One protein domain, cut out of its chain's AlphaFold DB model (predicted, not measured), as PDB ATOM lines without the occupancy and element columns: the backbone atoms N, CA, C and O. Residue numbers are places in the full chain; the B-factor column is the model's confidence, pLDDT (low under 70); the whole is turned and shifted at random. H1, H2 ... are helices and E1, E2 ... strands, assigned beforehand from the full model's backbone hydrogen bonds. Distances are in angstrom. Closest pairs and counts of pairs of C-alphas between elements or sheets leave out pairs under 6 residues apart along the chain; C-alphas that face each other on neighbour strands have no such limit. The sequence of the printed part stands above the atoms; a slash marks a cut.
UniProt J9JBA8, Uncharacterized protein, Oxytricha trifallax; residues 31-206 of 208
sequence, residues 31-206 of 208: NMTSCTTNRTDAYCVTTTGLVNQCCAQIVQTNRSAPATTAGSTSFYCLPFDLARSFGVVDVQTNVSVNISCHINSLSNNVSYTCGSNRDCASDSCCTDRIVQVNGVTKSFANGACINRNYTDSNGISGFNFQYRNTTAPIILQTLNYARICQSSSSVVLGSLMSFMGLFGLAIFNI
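AT A GLANCE: This is residues 31 to 206 of the 208 residues of an uncharacterized protein of Oxytricha trifallax (UniProt J9JBA8). Two strongly twisted sheets stand partly face to face as a sandwich; the long helix H3 covers the second sheet, H1 packs on E1 and E2 of the first, and the short H2 packs on both sheets. The printed part has 176 residues with three named helices and nine named strands, in the order H1 E1 E2 H2 E3 E4 E5 E6 E7 E8 E9 H3, and its class is mixed. The first sheet has the order E2 E1 E4 E3; the second, E5 to E9, is branched at E5; both are antiparallel. The whole is compact, with a radius of gyration of the C-alphas of 16.4 A and spans of 50 by 35 by 28 A.

HOW THE PARTS SIT: H1, residues 41 to 48, is on the sheet of E1, residues 53 to 62, E2, residues 71 to 79, E3, residues 87 to 92, and E4, residues 95 to 101. H1 touches E1, the closest C-alphas being those of Asp 41 and Cys 54, 4.4 A. E1 and E2 are a hairpin, with N 58 and O 74 2.8 A apart, within hydrogen-bond range; across E1 and E4, N 59 and O 98 are 2.8 A apart. H2, residues 80 to 85, lies over E4, the closest C-alphas being those of Ala 83 and Ser 100, 4.6 A. With H1 on one face and H2 on the other, this sheet makes three layers, helices on both faces of a sheet. The second sheet holds E5, residues 124 to 133, E6, residues 136 to 139, E7, residues 143 to 147, E8, residues 156 to 164, and E9, residues 172 to 181. E6 and E7 lie on one side of E5, E9 on the other side; N 131 and O 138 are 2.9 A apart, N 127 and O 144 2.8 A, and N 130 and O 178 2.9 A. E8 and E9 are a hairpin, with N 159 and O 177 2.9 A apart. The two sheets make a sandwich, two sheets face to face, their facing parts 10.9 A centre to centre and their strands at 31 degrees. H3, residues 188 to 204, runs along the strands of the second sheet at a height of 9.3 A, on the opposite face from H2. In H1, H2 and H3 every O i to N i+4 pair is within hydrogen-bond range.

IN THESE COORDINATES: H1 begins at C-alpha 41 (152.442, 179.216, 183.416). E1 is 27.4 A long, E5 26.8 A, E8 26.9 A and E9 30.0 A. E2 bends by 65 degrees at residue 76 and E5 by 52 degrees at residue 128. H3, 25.0 A long, ends at C-alpha 204 (123.635, 164.731, 178.902).

THE WHOLE: The C-alphas farthest apart, those of Pro 66 and Ser 122, are 50.7 A apart. The printed part has no cut, and its one long link is E4 to E5, 22 residues. The mean pLDDT of the printed part is 75.9; 55 residues are under 70, among them residues 104 to 112 and 183 to 206.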
ATOM      1  N   ASN A  31     139.451 169.860 187.509       69.38
ATOM      2  CA  ASN A  31     138.885 171.122 187.946       69.38
ATOM      3  C   ASN A  31     139.672 172.239 187.273       69.38
ATOM      4  O   ASN A  31     140.797 172.552 187.668       69.38
ATOM      5  N   MET A  32     139.078 172.826 186.230       74.94
ATOM      6  CA  MET A  32     139.690 173.954 185.546       74.94
ATOM      7  C   MET A  32     139.989 175.067 186.540       74.94
ATOM      8  O   MET A  32     139.096 175.672 187.135       74.94
ATOM      9  N   THR A  33     141.269 175.381 186.655       88.62
ATOM     10  CA  THR A  33     141.729 176.541 187.402       88.62
ATOM     11  C   THR A  33     141.743 177.729 186.456       88.62
ATOM     12  O   THR A  33     142.466 177.722 185.459       88.62
ATOM     13  N   SER A  34     140.945 178.763 186.732       89.88
ATOM     14  CA  SER A  34     141.058 179.999 185.957       89.88
ATOM     15  C   SER A  34     142.385 180.689 186.265       89.88
ATOM     16  O   SER A  34     142.737 180.887 187.428       89.88
ATOM     17  N   CYS A  35     143.094 181.092 185.214       92.00
ATOM     18  CA  CYS A  35     144.298 181.920 185.296       92.00
ATOM     19  C   CYS A  35     144.031 183.363 184.854       92.00
ATOM     20  O   CYS A  35     144.958 184.104 184.548       92.00
ATOM     21  N   THR A  36     142.764 183.796 184.827       91.75
ATOM     22  CA  THR A  36     142.373 185.142 184.369       91.75
ATOM     23  C   THR A  36     143.071 186.256 185.149       91.75
ATOM     24  O   THR A  36     143.447 187.266 184.551       91.75
ATOM     25  N   THR A  37     143.249 186.063 186.459       92.44
ATOM     26  CA  THR A  37     143.866 187.020 187.392       92.44
ATOM     27  C   THR A  37     145.394 186.989 187.360       92.44
ATOM     28  O   THR A  37     146.022 188.008 187.622       92.44
ATOM     29  N   ASN A  38     145.999 185.849 187.017       91.69
ATOM     30  CA  ASN A  38     147.445 185.681 186.920       91.69
ATOM     31  C   ASN A  38     147.776 184.779 185.728       91.69
ATOM     32  O   ASN A  38     147.809 183.552 185.828       91.69
ATOM     33  N   ARG A  39     147.989 185.415 184.575       91.25
ATOM     34  CA  ARG A  39     148.064 184.736 183.282       91.25
ATOM     35  C   ARG A  39     149.465 184.216 182.971       91.25
ATOM     36  O   ARG A  39     150.050 184.560 181.949       91.25
ATOM     37  N   THR A  40     150.020 183.428 183.883       90.50
ATOM     38  CA  THR A  40     151.368 182.864 183.762       90.50
ATOM     39  C   THR A  40     151.333 181.345 183.881       90.50
ATOM     40  O   THR A  40     150.498 180.780 184.589       90.50
ATOM     41  N   ASP A  41     152.273 180.662 183.229       88.44
ATOM     42  CA  ASP A  41     152.442 179.216 183.416       88.44
ATOM     43  C   ASP A  41     152.798 178.867 184.853       88.44
ATOM     44  O   ASP A  41     152.294 177.889 185.391       88.44
ATOM     45  N   ALA A  42     153.652 179.680 185.480       89.06
ATOM     46  CA  ALA A  42     154.090 179.472 186.853       89.06
ATOM     47  C   ALA A  42     152.895 179.447 187.813       89.06
ATOM     48  O   ALA A  42     152.834 178.586 188.693       89.06
ATOM     49  N   TYR A  43     151.912 180.330 187.606       92.00
ATOM     50  CA  TYR A  43     150.655 180.287 188.345       92.00
ATOM     51  C   TYR A  43     149.921 178.960 188.132       92.00
ATOM     52  O   TYR A  43     149.488 178.343 189.104       92.00
ATOM     53  N   CYS A  44     149.821 178.485 186.891       90.06
ATOM     54  CA  CYS A  44     149.147 177.226 186.597       90.06
ATOM     55  C   CYS A  44     149.859 176.007 187.181       90.06
ATOM     56  O   CYS A  44     149.200 175.159 187.779       90.06
ATOM     57  N   VAL A  45     151.186 175.940 187.083       87.31
ATOM     58  CA  VAL A  45     151.990 174.869 187.688       87.31
ATOM     59  C   VAL A  45     151.828 174.869 189.208       87.31
ATOM     60  O   VAL A  45     151.562 173.828 189.799       87.31
ATOM     61  N   THR A  46     151.909 176.042 189.840       90.25
ATOM     62  CA  THR A  46     151.787 176.173 191.301       90.25
ATOM     63  C   THR A  46     150.383 175.820 191.789       90.25
ATOM     64  O   THR A  46     150.235 175.112 192.778       90.25
ATOM     65  N   THR A  47     149.344 176.292 191.096       89.62
ATOM     66  CA  THR A  47     147.955 176.144 191.555       89.62
ATOM     67  C   THR A  47     147.409 174.743 191.309       89.62
ATOM     68  O   THR A  47     146.652 174.226 192.123       89.62
ATOM     69  N   THR A  48     147.784 174.114 190.193       84.31
ATOM     70  CA  THR A  48     147.319 172.756 189.871       84.31
ATOM     71  C   THR A  48     148.208 171.666 190.471       84.31
ATOM     72  O   THR A  48     147.782 170.519 190.550       84.31
ATOM     73  N   GLY A  49     149.451 171.993 190.847       81.88
ATOM     74  CA  GLY A  49     150.470 171.012 191.234       81.88
ATOM     75  C   GLY A  49     150.945 170.127 190.074       81.88
ATOM     76  O   GLY A  49     151.733 169.206 190.283       81.88
ATOM     77  N   LEU A  50     150.472 170.385 188.851       77.94
ATOM     78  CA  LEU A  50     150.834 169.638 187.656       77.94
ATOM     79  C   LEU A  50     151.964 170.355 186.923       77.94
ATOM     80  O   LEU A  50     151.925 171.565 186.694       77.94
ATOM     81  N   VAL A  51     152.959 169.592 186.485       76.69
ATOM     82  CA  VAL A  51     153.982 170.102 185.566       76.69
ATOM     83  C   VAL A  51     153.410 170.213 184.149       76.69
ATOM     84  O   VAL A  51     152.383 169.608 183.823       76.69
ATOM     85  N   ASN A  52     154.085 170.975 183.289       79.69
ATOM     86  CA  ASN A  52     153.710 171.158 181.881       79.69
ATOM     87  C   ASN A  52     152.280 171.696 181.688       79.69
ATOM     88  O   ASN A  52     151.572 171.297 180.763       79.69
ATOM     89  N   GLN A  53     151.848 172.597 182.569       84.81
ATOM     90  CA  GLN A  53     150.640 173.393 182.377       84.81
ATOM     91  C   GLN A  53     151.015 174.752 181.794       84.81
ATOM     92  O   GLN A  53     152.065 175.299 182.128       84.81
ATOM     93  N   CYS A  54     150.132 175.315 180.980       89.56
ATOM     94  CA  CYS A  54     150.197 176.722 180.621       89.56
ATOM     95  C   CYS A  54     148.891 177.418 180.978       89.56
ATOM     96  O   CYS A  54     147.832 176.786 181.051       89.56
ATOM     97  N   CYS A  55     148.955 178.731 181.177       91.88
ATOM     98  CA  CYS A  55     147.733 179.520 181.164       91.88
ATOM     99  C   CYS A  55     147.255 179.588 179.717       91.88
ATOM    100  O   CYS A  55     147.820 180.320 178.919       91.88
ATOM    101  N   ALA A  56     146.261 178.796 179.338       91.31
ATOM    102  CA  ALA A  56     145.739 178.773 177.986       91.31
ATOM    103  C   ALA A  56     144.658 179.836 177.798       91.31
ATOM    104  O   ALA A  56     143.754 179.984 178.622       91.31
ATOM    105  N   GLN A  57     144.736 180.549 176.680       91.06
ATOM    106  CA  GLN A  57     143.640 181.352 176.170       91.06
ATOM    107  C   GLN A  57     142.741 180.485 175.288       91.06
ATOM    108  O   GLN A  57     143.212 179.785 174.391       91.06
ATOM    109  N   ILE A  58     141.442 180.554 175.544       89.25
ATOM    110  CA  ILE A  58     140.396 179.933 174.739       89.25
ATOM    111  C   ILE A  58     139.657 181.066 174.045       89.25
ATOM    112  O   ILE A  58     139.003 181.866 174.712       89.25
ATOM    113  N   VAL A  59     139.790 181.142 172.724       88.75
ATOM    114  CA  VAL A  59     139.137 182.143 171.881       88.75
ATOM    115  C   VAL A  59     138.010 181.466 171.121       88.75
ATOM    116  O   VAL A  59     138.254 180.577 170.305       88.75
ATOM    117  N   GLN A  60     136.778 181.886 171.374       85.81
ATOM    118  CA  GLN A  60     135.627 181.482 170.579       85.81
ATOM    119  C   GLN A  60     135.262 182.611 169.625       85.81
ATOM    120  O   GLN A  60     135.017 183.729 170.068       85.81
ATOM    121  N   THR A  61     135.176 182.302 168.337       85.94
ATOM    122  CA  THR A  61     134.803 183.251 167.291       85.94
ATOM    123  C   THR A  61     133.444 182.881 166.715       85.94
ATOM    124  O   THR A  61     133.289 181.781 166.192       85.94
ATOM    125  N   ASN A  62     132.473 183.792 166.775       84.56
ATOM    126  CA  ASN A  62     131.205 183.701 166.055       84.56
ATOM    127  C   ASN A  62     131.254 184.609 164.817       84.56
ATOM    128  O   ASN A  62     131.144 185.829 164.925       84.56
ATOM    129  N   ARG A  63     131.400 184.004 163.637       80.69
ATOM    130  CA  ARG A  63     131.526 184.692 162.343       80.69
ATOM    131  C   ARG A  63     130.221 185.343 161.871       80.69
ATOM    132  O   ARG A  63     130.261 186.169 160.970       80.69
ATOM    133  N   SER A  64     129.081 184.986 162.467       78.44
ATOM    134  CA  SER A  64     127.778 185.603 162.175       78.44
ATOM    135  C   SER A  64     127.456 186.795 163.070       78.44
ATOM    136  O   SER A  64     126.488 187.503 162.805       78.44
ATOM    137  N   ALA A  65     128.215 187.002 164.146       75.31
ATOM    138  CA  ALA A  65     127.970 188.093 165.076       75.31
ATOM    139  C   ALA A  65     128.641 189.394 164.593       75.31
ATOM    140  O   ALA A  65     129.682 189.347 163.933       75.31
ATOM    141  N   PRO A  66     128.094 190.572 164.950       71.44
ATOM    142  CA  PRO A  66     128.777 191.848 164.753       71.44
ATOM    143  C   PRO A  66     130.185 191.820 165.359       71.44
ATOM    144  O   PRO A  66     130.381 191.238 166.428       71.44
ATOM    145  N   ALA A  67     131.153 192.486 164.717       64.38
ATOM    146  CA  ALA A  67     132.576 192.437 165.079       64.38
ATOM    147  C   ALA A  67     132.873 192.733 166.566       64.38
ATOM    148  O   ALA A  67     133.798 192.163 167.135       64.38
ATOM    149  N   THR A  68     132.054 193.559 167.222       55.44
ATOM    150  CA  THR A  68     132.151 193.901 168.655       55.44
ATOM    151  C   THR A  68     131.759 192.762 169.606       55.44
ATOM    152  O   THR A  68     132.089 192.805 170.786       55.44
ATOM    153  N   THR A  69     131.074 191.736 169.101       60.81
ATOM    154  CA  THR A  69     130.585 190.552 169.839       60.81
ATOM    155  C   THR A  69     131.079 189.232 169.242       60.81
ATOM    156  O   THR A  69     130.754 188.156 169.743       60.81
ATOM    157  N   ALA A  70     131.871 189.309 168.170       59.31
ATOM    158  CA  ALA A  70     132.316 188.164 167.390       59.31
ATOM    159  C   ALA A  70     133.332 187.280 168.120       59.31
ATOM    160  O   ALA A  70     133.609 186.191 167.634       59.31
ATOM    161  N   GLY A  71     133.872 187.710 169.265       68.88
ATOM    162  CA  GLY A  71     134.888 186.975 170.009       68.88
ATOM    163  C   GLY A  71     134.647 186.975 171.514       68.88
ATOM    164  O   GLY A  71     134.326 188.014 172.088       68.88
ATOM    165  N   SER A  72     134.862 185.835 172.167       77.94
ATOM    166  CA  SER A  72     135.089 185.780 173.612       77.94
ATOM    167  C   SER A  72     136.408 185.082 173.911       77.94
ATOM    168  O   SER A  72     136.772 184.105 173.254       77.94
ATOM    169  N   THR A  73     137.133 185.610 174.899       85.75
ATOM    170  CA  THR A  73     138.420 185.064 175.335       85.75
ATOM    171  C   THR A  73     138.338 184.720 176.810       85.75
ATOM    172  O   THR A  73     138.040 185.579 177.637       85.75
ATOM    173  N   SER A  74     138.626 183.465 177.139       88.00
ATOM    174  CA  SER A  74     138.742 182.988 178.518       88.00
ATOM    175  C   SER A  74     140.146 182.461 178.794       88.00
ATOM    176  O   SER A  74     140.834 182.052 177.862       88.00
ATOM    177  N   PHE A  75     140.558 182.443 180.064       90.06
ATOM    178  CA  PHE A  75     141.890 181.996 180.477       90.06
ATOM    179  C   PHE A  75     141.802 180.896 181.537       90.06
ATOM    180  O   PHE A  75     141.285 181.120 182.640       90.06
ATOM    181  N   TYR A  76     142.339 179.723 181.212       90.50
ATOM    182  CA  TYR A  76     142.338 178.549 182.082       90.50
ATOM    183  C   TYR A  76     143.677 177.831 182.040       90.50
ATOM    184  O   TYR A  76     144.322 177.761 180.999       90.50
ATOM    185  N   CYS A  77     144.081 177.265 183.170       89.38
ATOM    186  CA  CYS A  77     145.197 176.341 183.211       89.38
ATOM    187  C   CYS A  77     144.817 175.080 182.445       89.38
ATOM    188  O   CYS A  77     143.818 174.443 182.777       89.38
ATOM    189  N   LEU A  78     145.586 174.770 181.405       87.94
ATOM    190  CA  LEU A  78     145.425 173.567 180.603       87.94
ATOM    191  C   LEU A  78     146.786 172.900 180.399       87.94
ATOM    192  O   LEU A  78     147.821 173.580 180.416       87.94
ATOM    193  N   PRO A  79     146.799 171.587 180.125       84.88
ATOM    194  CA  PRO A  79     148.011 170.910 179.705       84.88
ATOM    195  C   PRO A  79     148.590 171.566 178.452       84.88
ATOM    196  O   PRO A  79     147.894 171.795 177.457       84.88
ATOM    197  N   PHE A  80     149.881 171.881 178.522       83.12
ATOM    198  CA  PHE A  80     150.624 172.575 177.474       83.12
ATOM    199  C   PHE A  80     150.505 171.856 176.123       83.12
ATOM    200  O   PHE A  80     150.421 172.486 175.069       83.12
ATOM    201  N   ASP A  81     150.440 170.527 176.150       81.00
ATOM    202  CA  ASP A  81     150.340 169.667 174.978       81.00
ATOM    203  C   ASP A  81     149.063 169.847 174.181       81.00
ATOM    204  O   ASP A  81     149.103 169.946 172.946       81.00
ATOM    205  N   LEU A  82     147.947 169.925 174.905       85.62
ATOM    206  CA  LEU A  82     146.650 170.232 174.341       85.62
ATOM    207  C   LEU A  82     146.695 171.642 173.764       85.62
ATOM    208  O   LEU A  82     146.507 171.808 172.564       85.62
ATOM    209  N   ALA A  83     147.002 172.641 174.592       87.25
ATOM    210  CA  ALA A  83     146.932 174.040 174.189       87.25
ATOM    211  C   ALA A  83     147.848 174.364 172.996       87.25
ATOM    212  O   ALA A  83     147.474 175.144 172.130       87.25
ATOM    213  N   ARG A  84     149.019 173.731 172.885       83.62
ATOM    214  CA  ARG A  84     149.925 173.930 171.745       83.62
ATOM    215  C   ARG A  84     149.450 173.253 170.460       83.62
ATOM    216  O   ARG A  84     149.734 173.746 169.374       83.62
ATOM    217  N   SER A  85     148.779 172.110 170.572       80.56
ATOM    218  CA  SER A  85     148.419 171.291 169.405       80.56
ATOM    219  C   SER A  85     146.993 171.532 168.924       80.56
ATOM    220  O   SER A  85     146.685 171.197 167.782       80.56
ATOM    221  N   PHE A  86     146.139 172.112 169.774       85.50
ATOM    222  CA  PHE A  86     144.703 172.256 169.555       85.50
ATOM    223  C   PHE A  86     144.374 172.972 168.238       85.50
ATOM    224  O   PHE A  86     143.660 172.411 167.404       85.50
ATOM    225  N   GLY A  87     144.940 174.162 168.006       83.38
ATOM    226  CA  GLY A  87     144.661 174.976 166.816       83.38
ATOM    227  C   GLY A  87     143.188 175.392 166.719       83.38
ATOM    228  O   GLY A  87     142.493 175.473 167.720       83.38
ATOM    229  N   VAL A  88     142.672 175.636 165.515       87.94
ATOM    230  CA  VAL A  88     141.260 176.028 165.339       87.94
ATOM    231  C   VAL A  88     140.375 174.795 165.102       87.94
ATOM    232  O   VAL A  88     140.781 173.859 164.403       87.94
ATOM    233  N   VAL A  89     139.180 174.786 165.696       86.31
ATOM    234  CA  VAL A  89     138.115 173.791 165.501       86.31
ATOM    235  C   VAL A  89     136.807 174.517 165.216       86.31
ATOM    236  O   VAL A  89     136.343 175.290 166.050       86.31
ATOM    237  N   ASP A  90     136.195 174.267 164.061       85.88
ATOM    238  CA  ASP A  90     134.838 174.737 163.778       85.88
ATOM    239  C   ASP A  90     133.836 173.815 164.495       85.88
ATOM    240  O   ASP A  90     133.739 172.628 164.190       85.88
ATOM    241  N   VAL A  91     133.122 174.348 165.488       83.06
ATOM    242  CA  VAL A  91     132.144 173.593 166.296       83.06
ATOM    243  C   VAL A  91     130.723 173.717 165.750       83.06
ATOM    244  O   VAL A  91     129.868 172.888 166.046       83.06
ATOM    245  N   GLN A  92     130.466 174.757 164.954       81.00
ATOM    246  CA  GLN A  92     129.240 174.992 164.191       81.00
ATOM    247  C   GLN A  92     129.595 175.784 162.925       81.00
ATOM    248  O   GLN A  92     130.666 176.384 162.861       81.00
ATOM    249  N   THR A  93     128.682 175.865 161.950       78.19
ATOM    250  CA  THR A  93     128.889 176.541 160.649       78.19
ATOM    251  C   THR A  93     129.518 177.935 160.758       78.19
ATOM    252  O   THR A  93     130.297 178.321 159.894       78.19
ATOM    253  N   ASN A  94     129.231 178.671 161.836       81.06
ATOM    254  CA  ASN A  94     129.759 180.016 162.061       81.06
ATOM    255  C   ASN A  94     130.480 180.181 163.401       81.06
ATOM    256  O   ASN A  94     130.766 181.309 163.791       81.06
ATOM    257  N   VAL A  95     130.773 179.093 164.117       82.75
ATOM    258  CA  VAL A  95     131.437 179.156 165.424       82.75
ATOM    259  C   VAL A  95     132.708 178.332 165.389       82.75
ATOM    260  O   VAL A  95     132.660 177.126 165.161       82.75
ATOM    261  N   SER A  96     133.836 178.976 165.673       87.50
ATOM    262  CA  SER A  96     135.130 178.315 165.805       87.50
ATOM    263  C   SER A  96     135.721 178.528 167.188       87.50
ATOM    264  O   SER A  96     135.580 179.601 167.767       87.50
ATOM    265  N   VAL A  97     136.429 177.529 167.692       87.88
ATOM    266  CA  VAL A  97     137.161 177.567 168.956       87.88
ATOM    267  C   VAL A  97     138.641 177.425 168.647       87.88
ATOM    268  O   VAL A  97     139.037 176.557 167.875       87.88
ATOM    269  N   ASN A  98     139.459 178.269 169.256       90.06
ATOM    270  CA  ASN A  98     140.906 178.158 169.246       90.06
ATOM    271  C   ASN A  98     141.410 178.113 170.687       90.06
ATOM    272  O   ASN A  98     140.941 178.873 171.533       90.06
ATOM    273  N   ILE A  99     142.374 177.244 170.957       89.62
ATOM    274  CA  ILE A  99     143.042 177.142 172.253       89.62
ATOM    275  C   ILE A  99     144.530 177.268 171.991       89.62
ATOM    276  O   ILE A  99     145.070 176.586 171.124       89.62
ATOM    277  N   SER A 100     145.175 178.151 172.744       90.00
ATOM    278  CA  SER A 100     146.618 178.357 172.690       90.00
ATOM    279  C   SER A 100     147.141 178.754 174.063       90.00
ATOM    280  O   SER A 100     146.413 179.363 174.839       90.00
ATOM    281  N   CYS A 101     148.406 178.483 174.376       90.12
ATOM    282  CA  CYS A 101     149.014 179.063 175.575       90.12
ATOM    283  C   CYS A 101     149.046 180.600 175.468       90.12
ATOM    284  O   CYS A 101     149.310 181.160 174.401       90.12
ATOM    285  N   HIS A 102     148.715 181.283 176.558       87.62
ATOM    286  CA  HIS A 102     148.734 182.730 176.686       87.62
ATOM    287  C   HIS A 102     150.135 183.172 177.100       87.62
ATOM    288  O   HIS A 102     150.538 182.923 178.229       87.62
ATOM    289  N   ILE A 103     150.822 183.864 176.184       71.75
ATOM    290  CA  ILE A 103     152.169 184.440 176.346       71.75
ATOM    291  C   ILE A 103     153.257 183.375 176.559       71.75
ATOM    292  O   ILE A 103     153.295 182.749 177.604       71.75
ATOM    293  N   ASN A 104     154.167 183.233 175.578       57.34
ATOM    294  CA  ASN A 104     155.495 182.581 175.624       57.34
ATOM    295  C   ASN A 104     155.773 181.679 176.834       57.34
ATOM    296  O   ASN A 104     156.708 181.892 177.608       57.34
ATOM    297  N   SER A 105     154.939 180.657 176.955       53.12
ATOM    298  CA  SER A 105     155.013 179.640 177.979       53.12
ATOM    299  C   SER A 105     156.305 178.838 177.823       53.12
ATOM    300  O   SER A 105     156.618 178.485 176.686       53.12
ATOM    301  N   LEU A 106     157.038 178.607 178.921       57.09
ATOM    302  CA  LEU A 106     158.336 177.910 179.051       57.09
ATOM    303  C   LEU A 106     159.016 177.493 177.723       57.09
ATOM    304  O   LEU A 106     158.584 176.583 177.018       57.09
ATOM    305  N   SER A 107     160.140 178.143 177.421       45.16
ATOM    306  CA  SER A 107     161.051 177.896 176.295       45.16
ATOM    307  C   SER A 107     161.083 176.458 175.719       45.16
ATOM    308  O   SER A 107     161.701 175.551 176.268       45.16
ATOM    309  N   ASN A 108     160.519 176.298 174.524       44.00
ATOM    310  CA  ASN A 108     161.246 175.986 173.283       44.00
ATOM    311  C   ASN A 108     162.177 174.763 173.107       44.00
ATOM    312  O   ASN A 108     162.755 174.715 172.027       44.00
ATOM    313  N   ASN A 109     162.343 173.774 173.999       41.56
ATOM    314  CA  ASN A 109     163.460 172.822 173.765       41.56
ATOM    315  C   ASN A 109     163.260 171.313 173.892       41.56
ATOM    316  O   ASN A 109     164.240 170.575 173.882       41.56
ATOM    317  N   VAL A 110     162.029 170.812 173.900       49.94
ATOM    318  CA  VAL A 110     161.817 169.386 173.618       49.94
ATOM    319  C   VAL A 110     160.897 169.309 172.419       49.94
ATOM    320  O   VAL A 110     159.850 169.962 172.415       49.94
ATOM    321  N   SER A 111     161.311 168.573 171.383       53.69
ATOM    322  CA  SER A 111     160.429 168.181 170.287       53.69
ATOM    323  C   SER A 111     159.221 167.500 170.918       53.69
ATOM    324  O   SER A 111     159.272 166.343 171.315       53.69
ATOM    325  N   TYR A 112     158.168 168.288 171.128       69.88
ATOM    326  CA  TYR A 112     156.995 167.858 171.873       69.88
ATOM    327  C   TYR A 112     156.197 166.845 171.058       69.88
ATOM    328  O   TYR A 112     155.470 166.020 171.601       69.88
ATOM    329  N   THR A 113     156.357 166.917 169.738       81.88
ATOM    330  CA  THR A 113     155.834 165.947 168.800       81.88
ATOM    331  C   THR A 113     156.736 164.733 168.716       81.88
ATOM    332  O   THR A 113     157.958 164.858 168.642       81.88
ATOM    333  N   CYS A 114     156.102 163.579 168.624       86.44
ATOM    334  CA  CYS A 114     156.743 162.294 168.413       86.44
ATOM    335  C   CYS A 114     155.975 161.531 167.329       86.44
ATOM    336  O   CYS A 114     154.769 161.730 167.150       86.44
ATOM    337  N   GLY A 115     156.684 160.681 166.594       88.06
ATOM    338  CA  GLY A 115     156.096 159.657 165.734       88.06
ATOM    339  C   GLY A 115     156.097 158.277 166.394       88.06
ATOM    340  O   GLY A 115     155.358 157.397 165.963       88.06
ATOM    341  N   SER A 116     156.928 158.078 167.420       88.12
ATOM    342  CA  SER A 116     157.031 156.834 168.178       88.12
ATOM    343  C   SER A 116     157.523 157.064 169.609       88.12
ATOM    344  O   SER A 116     158.116 158.092 169.933       88.12
ATOM    345  N   ASN A 117     157.373 156.054 170.472       86.81
ATOM    346  CA  ASN A 117     157.911 156.080 171.841       86.81
ATOM    347  C   ASN A 117     159.430 156.310 171.919       86.81
ATOM    348  O   ASN A 117     159.915 156.710 172.972       86.81
ATOM    349  N   ARG A 118     160.183 156.041 170.843       88.25
ATOM    350  CA  ARG A 118     161.641 156.248 170.801       88.25
ATOM    351  C   ARG A 118     162.024 157.721 170.705       88.25
ATOM    352  O   ARG A 118     163.161 158.060 171.009       88.25
ATOM    353  N   ASP A 119     161.078 158.567 170.312       88.25
ATOM    354  CA  ASP A 119     161.282 160.011 170.202       88.25
ATOM    355  C   ASP A 119     161.086 160.715 171.558       88.25
ATOM    356  O   ASP A 119     161.313 161.917 171.675       88.25
ATOM    357  N   CYS A 120     160.654 159.972 172.585       85.88
ATOM    358  CA  CYS A 120     160.387 160.475 173.926       85.88
ATOM    359  C   CYS A 120     161.448 160.015 174.934       85.88
ATOM    360  O   CYS A 120     162.144 159.020 174.728       85.88
ATOM    361  N   ALA A 121     161.545 160.729 176.061       86.69
ATOM    362  CA  ALA A 121     162.368 160.314 177.196       86.69
ATOM    363  C   ALA A 121     161.943 158.936 177.743       86.69
ATOM    364  O   ALA A 121     160.822 158.477 177.517       86.69
ATOM    365  N   SER A 122     162.835 158.272 178.480       85.12
ATOM    366  CA  SER A 122     162.642 156.895 178.967       85.12
ATOM    367  C   SER A 122     161.432 156.714 179.894       85.12
ATOM    368  O   SER A 122     160.822 155.648 179.905       85.12
ATOM    369  N   ASP A 123     161.063 157.750 180.643       85.25
ATOM    370  CA  ASP A 123     159.889 157.804 181.524       85.25
ATOM    371  C   ASP A 123     158.617 158.298 180.811       85.25
ATOM    372  O   ASP A 123     157.553 158.457 181.416       85.25
ATOM    373  N   SER A 124     158.722 158.540 179.508       86.38
ATOM    374  CA  SER A 124     157.681 159.124 178.686       86.38
ATOM    375  C   SER A 124     157.173 158.130 177.638       86.38
ATOM    376  O   SER A 124     157.709 157.035 177.423       86.38
ATOM    377  N   CYS A 125     156.056 158.467 177.016       86.50
ATOM    378  CA  CYS A 125     155.519 157.747 175.876       86.50
ATOM    379  C   CYS A 125     155.045 158.745 174.828       86.50
ATOM    380  O   CYS A 125     154.647 159.864 175.157       86.50
ATOM    381  N   CYS A 126     155.077 158.315 173.574       88.06
ATOM    382  CA  CYS A 126     154.433 159.032 172.501       88.06
ATOM    383  C   CYS A 126     152.949 158.712 172.513       88.06
ATOM    384  O   CYS A 126     152.592 157.536 172.575       88.06
ATOM    385  N   THR A 127     152.092 159.727 172.461       86.19
ATOM    386  CA  THR A 127     150.648 159.512 172.533       86.19
ATOM    387  C   THR A 127     149.916 159.825 171.254       86.19
ATOM    388  O   THR A 127     150.108 160.908 170.702       86.19
ATOM    389  N   ASP A 128     148.955 158.977 170.910       86.31
ATOM    390  CA  ASP A 128     147.846 159.371 170.052       86.31
ATOM    391  C   ASP A 128     146.869 160.220 170.856       86.31
ATOM    392  O   ASP A 128     146.697 160.030 172.063       86.31
ATOM    393  N   ARG A 129     146.257 161.201 170.198       85.25
ATOM    394  CA  ARG A 129     145.470 162.234 170.867       85.25
ATOM    395  C   ARG A 129     144.210 162.538 170.091       85.25
ATOM    396  O   ARG A 129     144.234 162.664 168.864       85.25
ATOM    397  N   ILE A 130     143.140 162.755 170.835       84.31
ATOM    398  CA  ILE A 130     141.849 163.157 170.311       84.31
ATOM    399  C   ILE A 130     141.279 164.257 171.196       84.31
ATOM    400  O   ILE A 130     141.441 164.255 172.418       84.31
ATOM    401  N   VAL A 131     140.605 165.208 170.576       84.75
ATOM    402  CA  VAL A 131     139.798 166.188 171.283       84.75
ATOM    403  C   VAL A 131     138.410 166.207 170.675       84.75
ATOM    404  O   VAL A 131     138.256 166.062 169.467       84.75
ATOM    405  N   GLN A 132     137.397 166.391 171.501       84.38
ATOM    406  CA  GLN A 132     136.035 166.619 171.064       84.38
ATOM    407  C   GLN A 132     135.536 167.907 171.686       84.38
ATOM    408  O   GLN A 132     135.666 168.108 172.891       84.38
ATOM    409  N   VAL A 133     134.953 168.765 170.862       83.94
ATOM    410  CA  VAL A 133     134.369 170.031 171.290       83.94
ATOM    411  C   VAL A 133     132.922 170.033 170.838       83.94
ATOM    412  O   VAL A 133     132.654 169.983 169.640       83.94
ATOM    413  N   ASN A 134     131.982 170.023 171.781       82.12
ATOM    414  CA  ASN A 134     130.544 169.936 171.490       82.12
ATOM    415  C   ASN A 134     130.174 168.811 170.505       82.12
ATOM    416  O   ASN A 134     129.398 169.003 169.574       82.12
ATOM    417  N   GLY A 135     130.765 167.630 170.680       80.56
ATOM    418  CA  GLY A 135     130.524 166.488 169.795       80.56
ATOM    419  C   GLY A 135     131.390 166.459 168.530       80.56
ATOM    420  O   GLY A 135     131.534 165.389 167.943       80.56
ATOM    421  N   VAL A 136     132.035 167.568 168.147       83.94
ATOM    422  CA  VAL A 136     132.952 167.617 166.999       83.94
ATOM    423  C   VAL A 136     134.316 167.075 167.398       83.94
ATOM    424  O   VAL A 136     135.025 167.685 168.196       83.94
ATOM    425  N   THR A 137     134.683 165.935 166.826       85.25
ATOM    426  CA  THR A 137     135.938 165.236 167.108       85.25
ATOM    427  C   THR A 137     137.057 165.682 166.166       85.25
ATOM    428  O   THR A 137     136.875 165.750 164.953       85.25
ATOM    429  N   LYS A 138     138.244 165.923 166.720       84.00
ATOM    430  CA  LYS A 138     139.485 166.225 166.009       84.00
ATOM    431  C   LYS A 138     140.611 165.342 166.535       84.00
ATOM    432  O   LYS A 138     140.905 165.339 167.728       84.00
ATOM    433  N   SER A 139     141.269 164.636 165.624       83.75
ATOM    434  CA  SER A 139     142.506 163.908 165.911       83.75
ATOM    435  C   SER A 139     143.716 164.779 165.593       83.75
ATOM    436  O   SER A 139     143.682 165.598 164.669       83.75
ATOM    437  N   PHE A 140     144.798 164.601 166.343       82.19
ATOM    438  CA  PHE A 140     146.055 165.300 166.087       82.19
ATOM    439  C   PHE A 140     146.955 164.450 165.190       82.19
ATOM    440  O   PHE A 140     147.145 163.269 165.455       82.19
ATOM    441  N   ALA A 141     147.513 165.055 164.135       77.44
ATOM    442  CA  ALA A 141     148.336 164.339 163.153       77.44
ATOM    443  C   ALA A 141     149.673 163.837 163.723       77.44
ATOM    444  O   ALA A 141     150.189 162.820 163.275       77.44
ATOM    445  N   ASN A 142     150.218 164.542 164.717       80.88
ATOM    446  CA  ASN A 142     151.456 164.165 165.390       80.88
ATOM    447  C   ASN A 142     151.154 163.671 166.800       80.88
ATOM    448  O   ASN A 142     150.249 164.197 167.462       80.88
ATOM    449  N   GLY A 143     151.957 162.730 167.289       84.56
ATOM    450  CA  GLY A 143     151.901 162.326 168.682       84.56
ATOM    451  C   GLY A 143     152.448 163.403 169.615       84.56
ATOM    452  O   GLY A 143     152.930 164.447 169.171       84.56
ATOM    453  N   ALA A 144     152.354 163.155 170.916       85.50
ATOM    454  CA  ALA A 144     152.943 163.998 171.947       85.50
ATOM    455  C   ALA A 144     153.711 163.184 172.982       85.50
ATOM    456  O   ALA A 144     153.210 162.154 173.426       85.50
ATOM    457  N   CYS A 145     154.880 163.660 173.405       85.44
ATOM    458  CA  CYS A 145     155.568 163.044 174.532       85.44
ATOM    459  C   CYS A 145     154.919 163.475 175.850       85.44
ATOM    460  O   CYS A 145     154.901 164.659 176.197       85.44
ATOM    461  N   ILE A 146     154.411 162.505 176.609       80.88
ATOM    462  CA  ILE A 146     153.940 162.713 177.982       80.88
ATOM    463  C   ILE A 146     154.664 161.762 178.922       80.88
ATOM    464  O   ILE A 146     155.001 160.645 178.536       80.88
ATOM    465  N   ASN A 147     154.853 162.182 180.170       80.62
ATOM    466  CA  ASN A 147     155.334 161.284 181.212       80.62
ATOM    467  C   ASN A 147     154.261 160.216 181.501       80.62
ATOM    468  O   ASN A 147     153.084 160.550 181.679       80.62
ATOM    469  N   ARG A 148     154.662 158.944 181.565       78.44
ATOM    470  CA  ARG A 148     153.755 157.806 181.800       78.44
ATOM    471  C   ARG A 148     153.084 157.846 183.173       78.44
ATOM    472  O   ARG A 148     152.010 157.284 183.341       78.44
ATOM    473  N   ASN A 149     153.656 158.565 184.135       75.94
ATOM    474  CA  ASN A 149     153.046 158.768 185.450       75.94
ATOM    475  C   ASN A 149     151.758 159.613 185.385       75.94
ATOM    476  O   ASN A 149     151.007 159.647 186.353       75.94
ATOM    477  N   TYR A 150     151.492 160.289 184.259       71.62
ATOM    478  CA  TYR A 150     150.241 161.019 184.015       71.62
ATOM    479  C   TYR A 150     149.203 160.208 183.243       71.62
ATOM    480  O   TYR A 150     148.181 160.766 182.844       71.62
ATOM    481  N   THR A 151     149.471 158.927 183.000       69.12
ATOM    482  CA  THR A 151     148.515 157.992 182.414       69.12
ATOM    483  C   THR A 151     148.060 156.977 183.446       69.12
ATOM    484  O   THR A 151     148.789 156.668 184.385       69.12
ATOM    485  N   ASP A 152     146.848 156.459 183.271       68.00
ATOM    486  CA  ASP A 152     146.380 155.301 184.021       68.00
ATOM    487  C   ASP A 152     147.184 154.034 183.668       68.00
ATOM    488  O   ASP A 152     148.081 154.034 182.819       68.00
ATOM    489  N   SER A 153     146.843 152.915 184.308       64.81
ATOM    490  CA  SER A 153     147.484 151.617 184.064       64.81
ATOM    491  C   SER A 153     147.369 151.123 182.615       64.81
ATOM    492  O   SER A 153     148.133 150.247 182.218       64.81
ATOM    493  N   ASN A 154     146.436 151.664 181.828       62.88
ATOM    494  CA  ASN A 154     146.231 151.334 180.417       62.88
ATOM    495  C   ASN A 154     146.968 152.308 179.478       62.88
ATOM    496  O   ASN A 154     146.904 152.168 178.252       62.88
ATOM    497  N   GLY A 155     147.687 153.288 180.031       65.94
ATOM    498  CA  GLY A 155     148.381 154.313 179.266       65.94
ATOM    499  C   GLY A 155     147.446 155.390 178.721       65.94
ATOM    500  O   GLY A 155     147.858 156.105 177.811       65.94
ATOM    501  N   ILE A 156     146.215 155.504 179.235       68.62
ATOM    502  CA  ILE A 156     145.222 156.499 178.819       68.62
ATOM    503  C   ILE A 156     145.214 157.652 179.828       68.62
ATOM    504  O   ILE A 156     145.442 157.492 181.024       68.62
ATOM    505  N   SER A 157     144.985 158.864 179.346       71.56
ATOM    506  CA  SER A 157     144.616 159.992 180.198       71.56
ATOM    507  C   SER A 157     143.701 160.929 179.441       71.56
ATOM    508  O   SER A 157     143.781 161.049 178.221       71.56
ATOM    509  N   GLY A 158     142.826 161.607 180.162       72.31
ATOM    510  CA  GLY A 158     141.904 162.543 179.558       72.31
ATOM    511  C   GLY A 158     141.189 163.376 180.596       72.31
ATOM    512  O   GLY A 158     141.298 163.133 181.796       72.31
ATOM    513  N   PHE A 159     140.481 164.384 180.120       71.00
ATOM    514  CA  PHE A 159     139.633 165.220 180.945       71.00
ATOM    515  C   PHE A 159     138.504 165.814 180.122       71.00
ATOM    516  O   PHE A 159     138.628 166.030 178.916       71.00
ATOM    517  N   ASN A 160     137.411 166.112 180.809       71.50
ATOM    518  CA  ASN A 160     136.307 166.889 180.294       71.50
ATOM    519  C   ASN A 160     136.223 168.209 181.059       71.50
ATOM    520  O   ASN A 160     136.394 168.239 182.277       71.50
ATOM    521  N   PHE A 161     135.921 169.301 180.370       70.94
ATOM    522  CA  PHE A 161     135.542 170.533 181.045       70.94
ATOM    523  C   PHE A 161     134.467 171.287 180.289       70.94
ATOM    524  O   PHE A 161     134.351 171.204 179.065       70.94
ATOM    525  N   GLN A 162     133.699 172.054 181.055       71.38
ATOM    526  CA  GLN A 162     132.769 173.029 180.526       71.38
ATOM    527  C   GLN A 162     133.357 174.422 180.697       71.38
ATOM    528  O   GLN A 162     133.777 174.793 181.792       71.38
ATOM    529  N   TYR A 163     133.387 175.201 179.622       67.81
ATOM    530  CA  TYR A 163     133.731 176.617 179.701       67.81
ATOM    531  C   TYR A 163     132.562 177.476 179.236       67.81
ATOM    532  O   TYR A 163     131.731 177.074 178.418       67.81
ATOM    533  N   ARG A 164     132.479 178.669 179.824       66.50
ATOM    534  CA  ARG A 164     131.382 179.604 179.599       66.50
ATOM    535  C   ARG A 164     131.759 180.589 178.501       66.50
ATOM    536  O   ARG A 164     132.744 181.308 178.646       66.50
ATOM    537  N   ASN A 165     130.943 180.671 177.453       60.09
ATOM    538  CA  ASN A 165     130.961 181.834 176.575       60.09
ATOM    539  C   ASN A 165     130.180 182.987 177.239       60.09
ATOM    540  O   ASN A 165     129.063 182.789 177.721       60.09
ATOM    541  N   THR A 166     130.785 184.173 177.313       56.50
ATOM    542  CA  THR A 166     130.194 185.379 177.906       56.50
ATOM    543  C   THR A 166     129.246 186.127 176.963       56.50
ATOM    544  O   THR A 166     128.516 186.997 177.433       56.50
ATOM    545  N   THR A 167     129.192 185.790 175.669       51.56
ATOM    546  CA  THR A 167     128.190 186.334 174.737       51.56
ATOM    547  C   THR A 167     126.920 185.478 174.720       51.56
ATOM    548  O   THR A 167     126.975 184.259 174.585       51.56
ATOM    549  N   ALA A 168     125.768 186.129 174.902       51.78
ATOM    550  CA  ALA A 168     124.454 185.495 175.004       51.78
ATOM    551  C   ALA A 168     124.001 184.789 173.699       51.78
ATOM    552  O   ALA A 168     124.326 185.276 172.613       51.78
ATOM    553  N   PRO A 169     123.177 183.719 173.789       51.84
ATOM    554  CA  PRO A 169     122.850 182.965 175.002       51.84
ATOM    555  C   PRO A 169     124.066 182.174 175.505       51.84
ATOM    556  O   PRO A 169     124.933 181.789 174.728       51.84
ATOM    557  N   ILE A 170     124.135 181.955 176.821       55.59
ATOM    558  CA  ILE A 170     125.245 181.256 177.480       55.59
ATOM    559  C   ILE A 170     125.292 179.811 176.972       55.59
ATOM    560  O   ILE A 170     124.550 178.958 177.449       55.59
ATOM    561  N   ILE A 171     126.169 179.525 176.012       59.50
ATOM    562  CA  ILE A 171     126.424 178.153 175.573       59.50
ATOM    563  C   ILE A 171     127.612 177.632 176.378       59.50
ATOM    564  O   ILE A 171     128.743 178.090 176.192       59.50
ATOM    565  N   LEU A 172     127.349 176.679 177.277       68.19
ATOM    566  CA  LEU A 172     128.398 175.868 177.886       68.19
ATOM    567  C   LEU A 172     128.994 174.983 176.797       68.19
ATOM    568  O   LEU A 172     128.302 174.169 176.187       68.19
ATOM    569  N   GLN A 173     130.274 175.180 176.526       73.19
ATOM    570  CA  GLN A 173     131.009 174.361 175.577       73.19
ATOM    571  C   GLN A 173     131.660 173.223 176.349       73.19
ATOM    572  O   GLN A 173     132.326 173.479 177.350       73.19
ATOM    573  N   THR A 174     131.470 171.988 175.898       77.94
ATOM    574  CA  THR A 174     132.127 170.818 176.482       77.94
ATOM    575  C   THR A 174     133.341 170.466 175.642       77.94
ATOM    576  O   THR A 174     133.199 170.162 174.456       77.94
ATOM    577  N   LEU A 175     134.517 170.484 176.262       80.88
ATOM    578  CA  LEU A 175     135.746 169.974 175.676       80.88
ATOM    579  C   LEU A 175     136.133 168.684 176.382       80.88
ATOM    580  O   LEU A 175     136.374 168.684 177.584       80.88
ATOM    581  N   ASN A 176     136.226 167.607 175.615       83.12
ATOM    582  CA  ASN A 176     136.740 166.319 176.051       83.12
ATOM    583  C   ASN A 176     138.094 166.107 175.374       83.12
ATOM    584  O   ASN A 176     138.179 166.145 174.150       83.12
ATOM    585  N   TYR A 177     139.151 165.891 176.138       84.06
ATOM    586  CA  TYR A 177     140.470 165.555 175.616       84.06
ATOM    587  C   TYR A 177     140.859 164.176 176.112       84.06
ATOM    588  O   TYR A 177     140.685 163.880 177.291       84.06
ATOM    589  N   ALA A 178     141.394 163.349 175.225       83.19
ATOM    590  CA  ALA A 178     141.949 162.060 175.588       83.19
ATOM    591  C   ALA A 178     143.239 161.803 174.811       83.19
ATOM    592  O   ALA A 178     143.396 162.194 173.652       83.19
ATOM    593  N   ARG A 179     144.173 161.133 175.472       83.69
ATOM    594  CA  ARG A 179     145.467 160.742 174.931       83.69
ATOM    595  C   ARG A 179     145.843 159.360 175.433       83.69
ATOM    596  O   ARG A 179     145.463 158.978 176.537       83.69
ATOM    597  N   ILE A 180     146.591 158.625 174.625       84.25
ATOM    598  CA  ILE A 180     146.981 157.247 174.923       84.25
ATOM    599  C   ILE A 180     148.369 156.936 174.380       84.25
ATOM    600  O   ILE A 180     148.671 157.284 173.243       84.25
ATOM    601  N   CYS A 181     149.208 156.271 175.171       84.56
ATOM    602  CA  CYS A 181     150.540 155.840 174.747       84.56
ATOM    603  C   CYS A 181     150.495 154.846 173.563       84.56
ATOM    604  O   CYS A 181     149.816 153.823 173.618       84.56
ATOM    605  N   GLN A 182     151.326 155.063 172.539       83.38
ATOM    606  CA  GLN A 182     151.395 154.274 171.294       83.38
ATOM    607  C   GLN A 182     151.909 152.825 171.452       83.38
ATOM    608  O   GLN A 182     151.980 152.076 170.482       83.38
ATOM    609  N   SER A 183     152.268 152.378 172.657       66.50
ATOM    610  CA  SER A 183     152.635 150.975 172.931       66.50
ATOM    611  C   SER A 183     151.437 150.073 173.242       66.50
ATOM    612  O   SER A 183     151.598 148.856 173.303       66.50
ATOM    613  N   SER A 184     150.249 150.644 173.441       56.09
ATOM    614  CA  SER A 184     149.066 149.939 173.941       56.09
ATOM    615  C   SER A 184     148.207 149.329 172.823       56.09
ATOM    616  O   SER A 184     147.003 149.514 172.841       56.09
ATOM    617  N   SER A 185     148.790 148.580 171.871       48.47
ATOM    618  CA  SER A 185     148.112 147.735 170.847       48.47
ATOM    619  C   SER A 185     147.032 148.390 169.952       48.47
ATOM    620  O   SER A 185     146.130 149.067 170.409       48.47
ATOM    621  N   SER A 186     147.052 148.092 168.651       46.06
ATOM    622  CA  SER A 186     146.292 148.659 167.508       46.06
ATOM    623  C   SER A 186     144.751 148.815 167.600       46.06
ATOM    624  O   SER A 186     144.121 149.191 166.615       46.06
ATOM    625  N   VAL A 187     144.123 148.561 168.749       51.38
ATOM    626  CA  VAL A 187     142.691 148.782 169.061       51.38
ATOM    627  C   VAL A 187     142.407 150.257 169.454       51.38
ATOM    628  O   VAL A 187     141.262 150.677 169.621       51.38
ATOM    629  N   VAL A 188     143.463 151.073 169.523       56.00
ATOM    630  CA  VAL A 188     143.547 152.426 170.098       56.00
ATOM    631  C   VAL A 188     142.481 153.429 169.636       56.00
ATOM    632  O   VAL A 188     141.872 154.093 170.476       56.00
ATOM    633  N   LEU A 189     142.218 153.558 168.330       56.59
ATOM    634  CA  LEU A 189     141.258 154.561 167.842       56.59
ATOM    635  C   LEU A 189     139.814 154.213 168.219       56.59
ATOM    636  O   LEU A 189     139.042 155.104 168.566       56.59
ATOM    637  N   GLY A 190     139.466 152.923 168.179       58.16
ATOM    638  CA  GLY A 190     138.155 152.438 168.599       58.16
ATOM    639  C   GLY A 190     137.931 152.712 170.081       58.16
ATOM    640  O   GLY A 190     136.912 153.283 170.447       58.16
ATOM    641  N   SER A 191     138.930 152.422 170.918       61.31
ATOM    642  CA  SER A 191     138.881 152.701 172.355       61.31
ATOM    643  C   SER A 191     138.792 154.197 172.669       61.31
ATOM    644  O   SER A 191     137.993 154.573 173.519       61.31
ATOM    645  N   LEU A 192     139.534 155.059 171.963       63.19
ATOM    646  CA  LEU A 192     139.437 156.522 172.093       63.19
ATOM    647  C   LEU A 192     138.067 157.057 171.656       63.19
ATOM    648  O   LEU A 192     137.512 157.934 172.308       63.19
ATOM    649  N   MET A 193     137.492 156.539 170.570       63.56
ATOM    650  CA  MET A 193     136.153 156.947 170.136       63.56
ATOM    651  C   MET A 193     135.063 156.439 171.087       63.56
ATOM    652  O   MET A 193     134.157 157.198 171.429       63.56
ATOM    653  N   SER A 194     135.171 155.200 171.575       60.84
ATOM    654  CA  SER A 194     134.291 154.657 172.617       60.84
ATOM    655  C   SER A 194     134.398 155.451 173.917       60.84
ATOM    656  O   SER A 194     133.381 155.726 174.550       60.84
ATOM    657  N   PHE A 195     135.608 155.889 174.272       62.50
ATOM    658  CA  PHE A 195     135.855 156.802 175.379       62.50
ATOM    659  C   PHE A 195     135.064 158.098 175.190       62.50
ATOM    660  O   PHE A 195     134.224 158.432 176.017       62.50
ATOM    661  N   MET A 196     135.230 158.778 174.053       65.69
ATOM    662  CA  MET A 196     134.511 160.025 173.766       65.69
ATOM    663  C   MET A 196     132.983 159.850 173.794       65.69
ATOM    664  O   MET A 196     132.270 160.714 174.303       65.69
ATOM    665  N   GLY A 197     132.477 158.721 173.284       61.38
ATOM    666  CA  GLY A 197     131.047 158.401 173.270       61.38
ATOM    667  C   GLY A 197     130.445 158.224 174.668       61.38
ATOM    668  O   GLY A 197     129.369 158.755 174.944       61.38
ATOM    669  N   LEU A 198     131.152 157.541 175.573       60.31
ATOM    670  CA  LEU A 198     130.720 157.368 176.965       60.31
ATOM    671  C   LEU A 198     130.713 158.700 177.733       60.31
ATOM    672  O   LEU A 198     129.780 158.970 178.488       60.31
ATOM    673  N   PHE A 199     131.702 159.565 177.488       58.53
ATOM    674  CA  PHE A 199     131.758 160.905 178.083       58.53
ATOM    675  C   PHE A 199     130.615 161.811 177.613       58.53
ATOM    676  O   PHE A 199     130.025 162.523 178.426       58.53
ATOM    677  N   GLY A 200     130.262 161.759 176.325       54.50
ATOM    678  CA  GLY A 200     129.119 162.500 175.792       54.50
ATOM    679  C   GLY A 200     127.809 162.136 176.501       54.50
ATOM    680  O   GLY A 200     127.072 163.022 176.926       54.50
ATOM    681  N   LEU A 201     127.548 160.842 176.705       53.00
ATOM    682  CA  LEU A 201     126.306 160.355 177.322       53.00
ATOM    683  C   LEU A 201     126.185 160.682 178.821       53.00
ATOM    684  O   LEU A 201     125.081 160.948 179.303       53.00
ATOM    685  N   ALA A 202     127.298 160.695 179.559       51.28
ATOM    686  CA  ALA A 202     127.297 161.018 180.988       51.28
ATOM    687  C   ALA A 202     126.943 162.492 181.259       51.28
ATOM    688  O   ALA A 202     126.254 162.797 182.228       51.28
ATOM    689  N   ILE A 203     127.362 163.408 180.379       48.97
ATOM    690  CA  ILE A 203     127.123 164.851 180.538       48.97
ATOM    691  C   ILE A 203     125.670 165.217 180.196       48.97
ATOM    692  O   ILE A 203     125.085 166.072 180.860       48.97
ATOM    693  N   PHE A 204     125.053 164.532 179.227       47.72
ATOM    694  CA  PHE A 204     123.635 164.731 178.902       47.72
ATOM    695  C   PHE A 204     122.689 164.344 180.051       47.72
ATOM    696  O   PHE A 204     121.626 164.939 180.164       47.72
ATOM    697  N   ASN A 205     123.068 163.411 180.931       39.88
ATOM    698  CA  ASN A 205     122.216 162.985 182.052       39.88
ATOM    699  C   ASN A 205     122.263 163.913 183.281       39.88
ATOM    700  O   ASN A 205     121.452 163.747 184.181       39.88
ATOM    701  N   ILE A 206     123.194 164.871 183.344       44.09
ATOM    702  CA  ILE A 206     123.322 165.804 184.483       44.09
ATOM    703  C   ILE A 206     122.686 167.173 184.160       44.09
ATOM    704  O   ILE A 206     122.457 167.984 185.053       44.09
TER     705      ILE A 206